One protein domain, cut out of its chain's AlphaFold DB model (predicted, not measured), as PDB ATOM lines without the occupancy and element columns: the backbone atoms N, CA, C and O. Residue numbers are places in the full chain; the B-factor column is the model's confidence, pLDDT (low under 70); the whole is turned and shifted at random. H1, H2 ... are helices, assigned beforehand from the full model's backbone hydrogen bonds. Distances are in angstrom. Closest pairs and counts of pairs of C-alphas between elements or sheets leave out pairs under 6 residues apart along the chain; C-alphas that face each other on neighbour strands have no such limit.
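What this domain is: This is residues 217 to 271 of the 277 residues of the protein "Translation initiation factor" of Rhodococcus coprophilus (UniProt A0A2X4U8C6). One long helix, H2, makes nearly the whole length, and the short helix H1 folds back beside its first turns, a very uneven helical hairpin. Much of H2, residues 240 to 260, stands free. The printed part has 55 residues with two named helices, H1 then H2, and no named strand: all helix. It is extended, with a radius of gyration of the C-alphas of 19.7 A and spans of 60 by 15 by 7 A.

How they stand to each other: Start at H2, residues 229 to 266. With residues 231 to 236 alone it touches H1, residues 217 to 225; their closest C-alphas, of Val 223 and Val 232, are 5.9 A apart. The two run opposite ways at a shallow tilt of 13 degrees. In both, every O i to N i+4 pair is within hydrogen-bond range.

Where its parts are: Find C-alpha 229 at (20.896, -3.776, 40.729); from there H2 runs 55.1 A to C-alpha 266 at (-17.376, -22.248, 5.679). H1 begins at C-alpha 217, (18.547, -14.671, 28.991), and runs 12.4 A.

The domain as a whole: The C-alphas farthest apart, of Ala 227 and Gly 268, are 59.6 A apart. The link from H1 to H2 is tight. The printed part has no cut; residue 271 alone is under pLDDT 70.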
ATOM      1  N   ASP A 217      18.127 -13.935  27.786       83.88
ATOM      2  CA  ASP A 217      18.547 -14.671  28.991       83.88
ATOM      3  C   ASP A 217      20.066 -14.633  29.246       83.88
ATOM      4  O   ASP A 217      20.522 -14.701  30.387       83.88
ATOM      5  N   ALA A 218      20.881 -14.559  28.189       84.81
ATOM      6  CA  ALA A 218      22.334 -14.472  28.323       84.81
ATOM      7  C   ALA A 218      22.774 -13.061  28.747       84.81
ATOM      8  O   ALA A 218      23.745 -12.925  29.494       84.81
ATOM      9  N   VAL A 219      22.034 -12.025  28.331       82.50
ATOM     10  CA  VAL A 219      22.237 -10.647  28.800       82.50
ATOM     11  C   VAL A 219      21.820 -10.515  30.267       82.50
ATOM     12  O   VAL A 219      22.595  -9.970  31.048       82.50
ATOM     13  N   GLU A 220      20.673 -11.079  30.670       82.81
ATOM     14  CA  GLU A 220      20.238 -11.096  32.079       82.81
ATOM     15  C   GLU A 220      21.309 -11.733  32.976       82.81
ATOM     16  O   GLU A 220      21.755 -11.111  33.941       82.81
ATOM     17  N   ARG A 221      21.808 -12.930  32.623       82.19
ATOM     18  CA  ARG A 221      22.885 -13.597  33.379       82.19
ATOM     19  C   ARG A 221      24.149 -12.745  33.461       82.19
ATOM     20  O   ARG A 221      24.691 -12.587  34.548       82.19
ATOM     21  N   ALA A 222      24.608 -12.167  32.351       84.25
ATOM     22  CA  ALA A 222      25.819 -11.345  32.343       84.25
ATOM     23  C   ALA A 222      25.690 -10.084  33.223       84.25
ATOM     24  O   ALA A 222      26.644  -9.699  33.898       84.25
ATOM     25  N   VAL A 223      24.512  -9.455  33.246       84.25
ATOM     26  CA  VAL A 223      24.236  -8.269  34.074       84.25
ATOM     27  C   VAL A 223      24.029  -8.647  35.549       84.25
ATOM     28  O   VAL A 223      24.443  -7.908  36.439       84.25
ATOM     29  N   LYS A 224      23.489  -9.838  35.823       84.12
ATOM     30  CA  LYS A 224      23.365 -10.410  37.170       84.12
ATOM     31  C   LYS A 224      24.722 -10.745  37.797       84.12
ATOM     32  O   LYS A 224      24.932 -10.422  38.961       84.12
ATOM     33  N   GLU A 225      25.656 -11.298  37.022       85.56
ATOM     34  CA  GLU A 225      27.054 -11.512  37.442       85.56
ATOM     35  C   GLU A 225      27.815 -10.190  37.665       85.56
ATOM     36  O   GLU A 225      28.715 -10.123  38.500       85.56
ATOM     37  N   LEU A 226      27.439  -9.110  36.966       83.69
ATOM     38  CA  LEU A 226      27.972  -7.763  37.215       83.69
ATOM     39  C   LEU A 226      27.468  -7.160  38.543       83.69
ATOM     40  O   LEU A 226      28.067  -6.207  39.041       83.69
ATOM     41  N   ALA A 227      26.400  -7.724  39.121       80.69
ATOM     42  CA  ALA A 227      25.809  -7.356  40.409       80.69
ATOM     43  C   ALA A 227      25.406  -5.869  40.553       80.69
ATOM     44  O   ALA A 227      25.323  -5.357  41.670       80.69
ATOM     45  N   ASP A 228      25.115  -5.182  39.441       83.00
ATOM     46  CA  ASP A 228      24.546  -3.831  39.457       83.00
ATOM     47  C   ASP A 228      23.005  -3.903  39.474       83.00
ATOM     48  O   ASP A 228      22.402  -4.297  38.471       83.00
ATOM     49  N   PRO A 229      22.334  -3.551  40.588       79.62
ATOM     50  CA  PRO A 229      20.896  -3.776  40.729       79.62
ATOM     51  C   PRO A 229      20.064  -2.920  39.765       79.62
ATOM     52  O   PRO A 229      19.045  -3.389  39.265       79.62
ATOM     53  N   GLY A 230      20.514  -1.700  39.448       85.75
ATOM     54  CA  GLY A 230      19.809  -0.811  38.523       85.75
ATOM     55  C   GLY A 230      19.837  -1.327  37.083       85.75
ATOM     56  O   GLY A 230      18.822  -1.279  36.389       85.75
ATOM     57  N   ALA A 231      20.974  -1.869  36.638       79.88
ATOM     58  CA  ALA A 231      21.087  -2.517  35.338       79.88
ATOM     59  C   ALA A 231      20.273  -3.819  35.266       79.88
ATOM     60  O   ALA A 231      19.637  -4.061  34.241       79.88
ATOM     61  N   VAL A 232      20.249  -4.631  36.334       80.56
ATOM     62  CA  VAL A 232      19.426  -5.856  36.391       80.56
ATOM     63  C   VAL A 232      17.938  -5.520  36.251       80.56
ATOM     64  O   VAL A 232      17.281  -6.078  35.376       80.56
ATOM     65  N   GLU A 233      17.406  -4.584  37.046       86.62
ATOM     66  CA  GLU A 233      15.989  -4.190  36.972       86.62
ATOM     67  C   GLU A 233      15.622  -3.581  35.609       86.62
ATOM     68  O   GLU A 233      14.577  -3.909  35.040       86.62
ATOM     69  N   ALA A 234      16.491  -2.733  35.045       84.62
ATOM     70  CA  ALA A 234      16.264  -2.129  33.735       84.62
ATOM     71  C   ALA A 234      16.252  -3.169  32.603       84.62
ATOM     72  O   ALA A 234      15.378  -3.115  31.737       84.62
ATOM     73  N   VAL A 235      17.184  -4.128  32.606       84.25
ATOM     74  CA  VAL A 235      17.221  -5.203  31.601       84.25
ATOM     75  C   VAL A 235      16.027  -6.140  31.766       84.25
ATOM     76  O   VAL A 235      15.381  -6.447  30.767       84.25
ATOM     77  N   GLN A 236      15.675  -6.526  32.995       86.88
ATOM     78  CA  GLN A 236      14.512  -7.375  33.261       86.88
ATOM     79  C   GLN A 236      13.215  -6.735  32.743       86.88
ATOM     80  O   GLN A 236      12.476  -7.365  31.993       86.88
ATOM     81  N   SER A 237      12.993  -5.451  33.046       88.62
ATOM     82  CA  SER A 237      11.842  -4.680  32.550       88.62
ATOM     83  C   SER A 237      11.745  -4.666  31.016       88.62
ATOM     84  O   SER A 237      10.657  -4.772  30.449       88.62
ATOM     85  N   VAL A 238      12.887  -4.604  30.320       87.19
ATOM     86  CA  VAL A 238      12.941  -4.655  28.851       87.19
ATOM     87  C   VAL A 238      12.699  -6.072  28.308       87.19
ATOM     88  O   VAL A 238      12.041  -6.211  27.276       87.19
ATOM     89  N   ILE A 239      13.167  -7.122  28.991       87.44
ATOM     90  CA  ILE A 239      12.879  -8.524  28.633       87.44
ATOM     91  C   ILE A 239      11.384  -8.826  28.799       87.44
ATOM     92  O   ILE A 239      10.776  -9.397  27.893       87.44
ATOM     93  N   ASP A 240      10.770  -8.406  29.906       88.25
ATOM     94  CA  ASP A 240       9.341  -8.622  30.159       88.25
ATOM     95  C   ASP A 240       8.465  -7.838  29.165       88.25
ATOM     96  O   ASP A 240       7.504  -8.387  28.620       88.25
ATOM     97  N   ALA A 241       8.841  -6.600  28.823       86.69
ATOM     98  CA  ALA A 241       8.185  -5.838  27.759       86.69
ATOM     99  C   ALA A 241       8.318  -6.517  26.380       86.69
ATOM    100  O   ALA A 241       7.347  -6.581  25.622       86.69
ATOM    101  N   ALA A 242       9.494  -7.070  26.058       87.00
ATOM    102  CA  ALA A 242       9.710  -7.816  24.819       87.00
ATOM    103  C   ALA A 242       8.892  -9.120  24.772       87.00
ATOM    104  O   ALA A 242       8.346  -9.454  23.718       87.00
ATOM    105  N   ARG A 243       8.750  -9.825  25.904       86.75
ATOM    106  CA  ARG A 243       7.879 -11.006  26.021       86.75
ATOM    107  C   ARG A 243       6.413 -10.634  25.799       86.75
ATOM    108  O   ARG A 243       5.771 -11.264  24.966       86.75
ATOM    109  N   SER A 244       5.918  -9.578  26.446       85.62
ATOM    110  CA  SER A 244       4.543  -9.091  26.252       85.62
ATOM    111  C   SER A 244       4.262  -8.751  24.782       85.62
ATOM    112  O   SER A 244       3.252  -9.181  24.233       85.62
ATOM    113  N   ALA A 245       5.182  -8.057  24.103       84.81
ATOM    114  CA  ALA A 245       5.039  -7.735  22.681       84.81
ATOM    115  C   ALA A 245       5.072  -8.982  21.768       84.81
ATOM    116  O   ALA A 245       4.415  -9.011  20.726       84.81
ATOM    117  N   ALA A 246       5.826 -10.023  22.137       84.94
ATOM    118  CA  ALA A 246       5.816 -11.302  21.427       84.94
ATOM    119  C   ALA A 246       4.494 -12.063  21.637       84.94
ATOM    120  O   ALA A 246       3.926 -12.574  20.673       84.94
ATOM    121  N   GLU A 247       3.971 -12.089  22.864       90.12
ATOM    122  CA  GLU A 247       2.682 -12.704  23.204       90.12
ATOM    123  C   GLU A 247       1.510 -12.003  22.496       90.12
ATOM    124  O   GLU A 247       0.656 -12.678  21.925       90.12
ATOM    125  N   GLU A 248       1.508 -10.667  22.420       90.25
ATOM    126  CA  GLU A 248       0.523  -9.896  21.645       90.25
ATOM    127  C   GLU A 248       0.571 -10.225  20.144       90.25
ATOM    128  O   GLU A 248      -0.473 -10.454  19.527       90.25
ATOM    129  N   ARG A 249       1.772 -10.312  19.548       86.94
ATOM    130  CA  ARG A 249       1.948 -10.729  18.144       86.94
ATOM    131  C   ARG A 249       1.417 -12.147  17.910       86.94
ATOM    132  O   ARG A 249       0.716 -12.376  16.926       86.94
ATOM    133  N   VAL A 250       1.700 -13.088  18.814       93.75
ATOM    134  CA  VAL A 250       1.176 -14.464  18.745       93.75
ATOM    135  C   VAL A 250      -0.346 -14.484  18.893       93.75
ATOM    136  O   VAL A 250      -1.011 -15.189  18.136       93.75
ATOM    137  N   ALA A 251      -0.918 -13.688  19.800       92.75
ATOM    138  CA  ALA A 251      -2.363 -13.584  19.971       92.75
ATOM    139  C   ALA A 251      -3.048 -13.053  18.698       92.75
ATOM    140  O   ALA A 251      -4.001 -13.675  18.222       92.75
ATOM    141  N   LEU A 252      -2.527 -11.978  18.095       93.44
ATOM    142  CA  LEU A 252      -3.021 -11.443  16.820       93.44
ATOM    143  C   LEU A 252      -2.964 -12.490  15.696       93.44
ATOM    144  O   LEU A 252      -3.993 -12.792  15.092       93.44
ATOM    145  N   LEU A 253      -1.801 -13.111  15.477       95.81
ATOM    146  CA  LEU A 253      -1.620 -14.139  14.445       95.81
ATOM    147  C   LEU A 253      -2.506 -15.371  14.687       95.81
ATOM    148  O   LEU A 253      -3.044 -15.945  13.741       95.81
ATOM    149  N   SER A 254      -2.702 -15.779  15.945       93.94
ATOM    150  CA  SER A 254      -3.580 -16.905  16.291       93.94
ATOM    151  C   SER A 254      -5.038 -16.630  15.920       93.94
ATOM    152  O   SER A 254      -5.704 -17.510  15.372       93.94
ATOM    153  N   ARG A 255      -5.500 -15.390  16.123       95.44
ATOM    154  CA  ARG A 255      -6.838 -14.940  15.740       95.44
ATOM    155  C   ARG A 255      -7.002 -14.861  14.224       95.44
ATOM    156  O   ARG A 255      -8.008 -15.335  13.710       95.44
ATOM    157  N   GLU A 256      -6.023 -14.319  13.502       94.75
ATOM    158  CA  GLU A 256      -6.030 -14.309  12.030       94.75
ATOM    159  C   GLU A 256      -6.081 -15.736  11.460       94.75
ATOM    160  O   GLU A 256      -6.846 -16.015  10.534       94.75
ATOM    161  N   LEU A 257      -5.333 -16.673  12.053       95.31
ATOM    162  CA  LEU A 257      -5.385 -18.089  11.689       95.31
ATOM    163  C   LEU A 257      -6.727 -18.748  12.039       95.31
ATOM    164  O   LEU A 257      -7.175 -19.613  11.288       95.31
ATOM    165  N   GLU A 258      -7.381 -18.373  13.140       92.50
ATOM    166  CA  GLU A 258      -8.724 -18.861  13.480       92.50
ATOM    167  C   GLU A 258      -9.781 -18.327  12.502       92.50
ATOM    168  O   GLU A 258     -10.570 -19.107  11.964       92.50
ATOM    169  N   GLU A 259      -9.757 -17.027  12.192       90.44
ATOM    170  CA  GLU A 259     -10.644 -16.403  11.204       90.44
ATOM    171  C   GLU A 259     -10.436 -17.025   9.805       90.44
ATOM    172  O   GLU A 259     -11.412 -17.380   9.136       90.44
ATOM    173  N   ALA A 260      -9.187 -17.286   9.398       93.25
ATOM    174  CA  ALA A 260      -8.864 -17.987   8.153       93.25
ATOM    175  C   ALA A 260      -9.322 -19.461   8.148       93.25
ATOM    176  O   ALA A 260      -9.898 -19.926   7.163       93.25
ATOM    177  N   ARG A 261      -9.124 -20.204   9.248       88.44
ATOM    178  CA  ARG A 261      -9.615 -21.589   9.397       88.44
ATOM    179  C   ARG A 261     -11.138 -21.655   9.317       88.44
ATOM    180  O   ARG A 261     -11.668 -22.520   8.628       88.44
ATOM    181  N   LYS A 262     -11.837 -20.715   9.954       91.62
ATOM    182  CA  LYS A 262     -13.299 -20.605   9.910       91.62
ATOM    183  C   LYS A 262     -13.816 -20.245   8.515       91.62
ATOM    184  O   LYS A 262     -14.845 -20.764   8.089       91.62
ATOM    185  N   ALA A 263     -13.094 -19.401   7.775       90.19
ATOM    186  CA  ALA A 263     -13.403 -19.120   6.375       90.19
ATOM    187  C   ALA A 263     -13.238 -20.367   5.482       90.19
ATOM    188  O   ALA A 263     -14.087 -20.616   4.629       90.19
ATOM    189  N   LEU A 264     -12.200 -21.181   5.712       89.12
ATOM    190  CA  LEU A 264     -11.996 -22.459   5.014       89.12
ATOM    191  C   LEU A 264     -13.077 -23.498   5.360       89.12
ATOM    192  O   LEU A 264     -13.597 -24.151   4.456       89.12
ATOM    193  N   GLU A 265     -13.466 -23.610   6.632       90.69
ATOM    194  CA  GLU A 265     -14.556 -24.490   7.077       90.69
ATOM    195  C   GLU A 265     -15.900 -24.099   6.439       90.69
ATOM    196  O   GLU A 265     -16.602 -24.956   5.904       90.69
ATOM    197  N   SER A 266     -16.209 -22.797   6.391       84.25
ATOM    198  CA  SER A 266     -17.376 -22.248   5.679       84.25
ATOM    199  C   SER A 266     -17.373 -22.594   4.180       84.25
ATOM    200  O   SER A 266     -18.425 -22.817   3.581       84.25
ATOM    201  N   LEU A 267     -16.186 -22.704   3.573       89.12
ATOM    202  CA  LEU A 267     -15.995 -23.116   2.181       89.12
ATOM    203  C   LEU A 267     -15.988 -24.647   1.982       89.12
ATOM    204  O   LEU A 267     -15.724 -25.121   0.877       89.12
ATOM    205  N   GLY A 268     -16.256 -25.431   3.032       82.94
ATOM    206  CA  GLY A 268     -16.277 -26.896   3.001       82.94
ATOM    207  C   GLY A 268     -14.895 -27.559   2.977       82.94
ATOM    208  O   GLY A 268     -14.804 -28.780   2.832       82.94
ATOM    209  N   ALA A 269     -13.813 -26.790   3.132       72.31
ATOM    210  CA  ALA A 269     -12.457 -27.315   3.205       72.31
ATOM    211  C   ALA A 269     -12.172 -27.834   4.623       72.31
ATOM    212  O   ALA A 269     -11.565 -27.150   5.447       72.31
ATOM    213  N   THR A 270     -12.612 -29.062   4.911       71.56
ATOM    214  CA  THR A 270     -12.233 -29.737   6.156       71.56
ATOM    215  C   THR A 270     -10.711 -29.913   6.202       71.56
ATOM    216  O   THR A 270     -10.112 -30.384   5.227       71.56
ATOM    217  N   PRO A 271     -10.041 -29.543   7.310       63.56
ATOM    218  CA  PRO A 271      -8.612 -29.762   7.433       63.56
ATOM    219  C   PRO A 271      -8.366 -31.269   7.491       63.56
ATOM    220  O   PRO A 271      -8.636 -31.912   8.505       63.56
TER     221      PRO A 271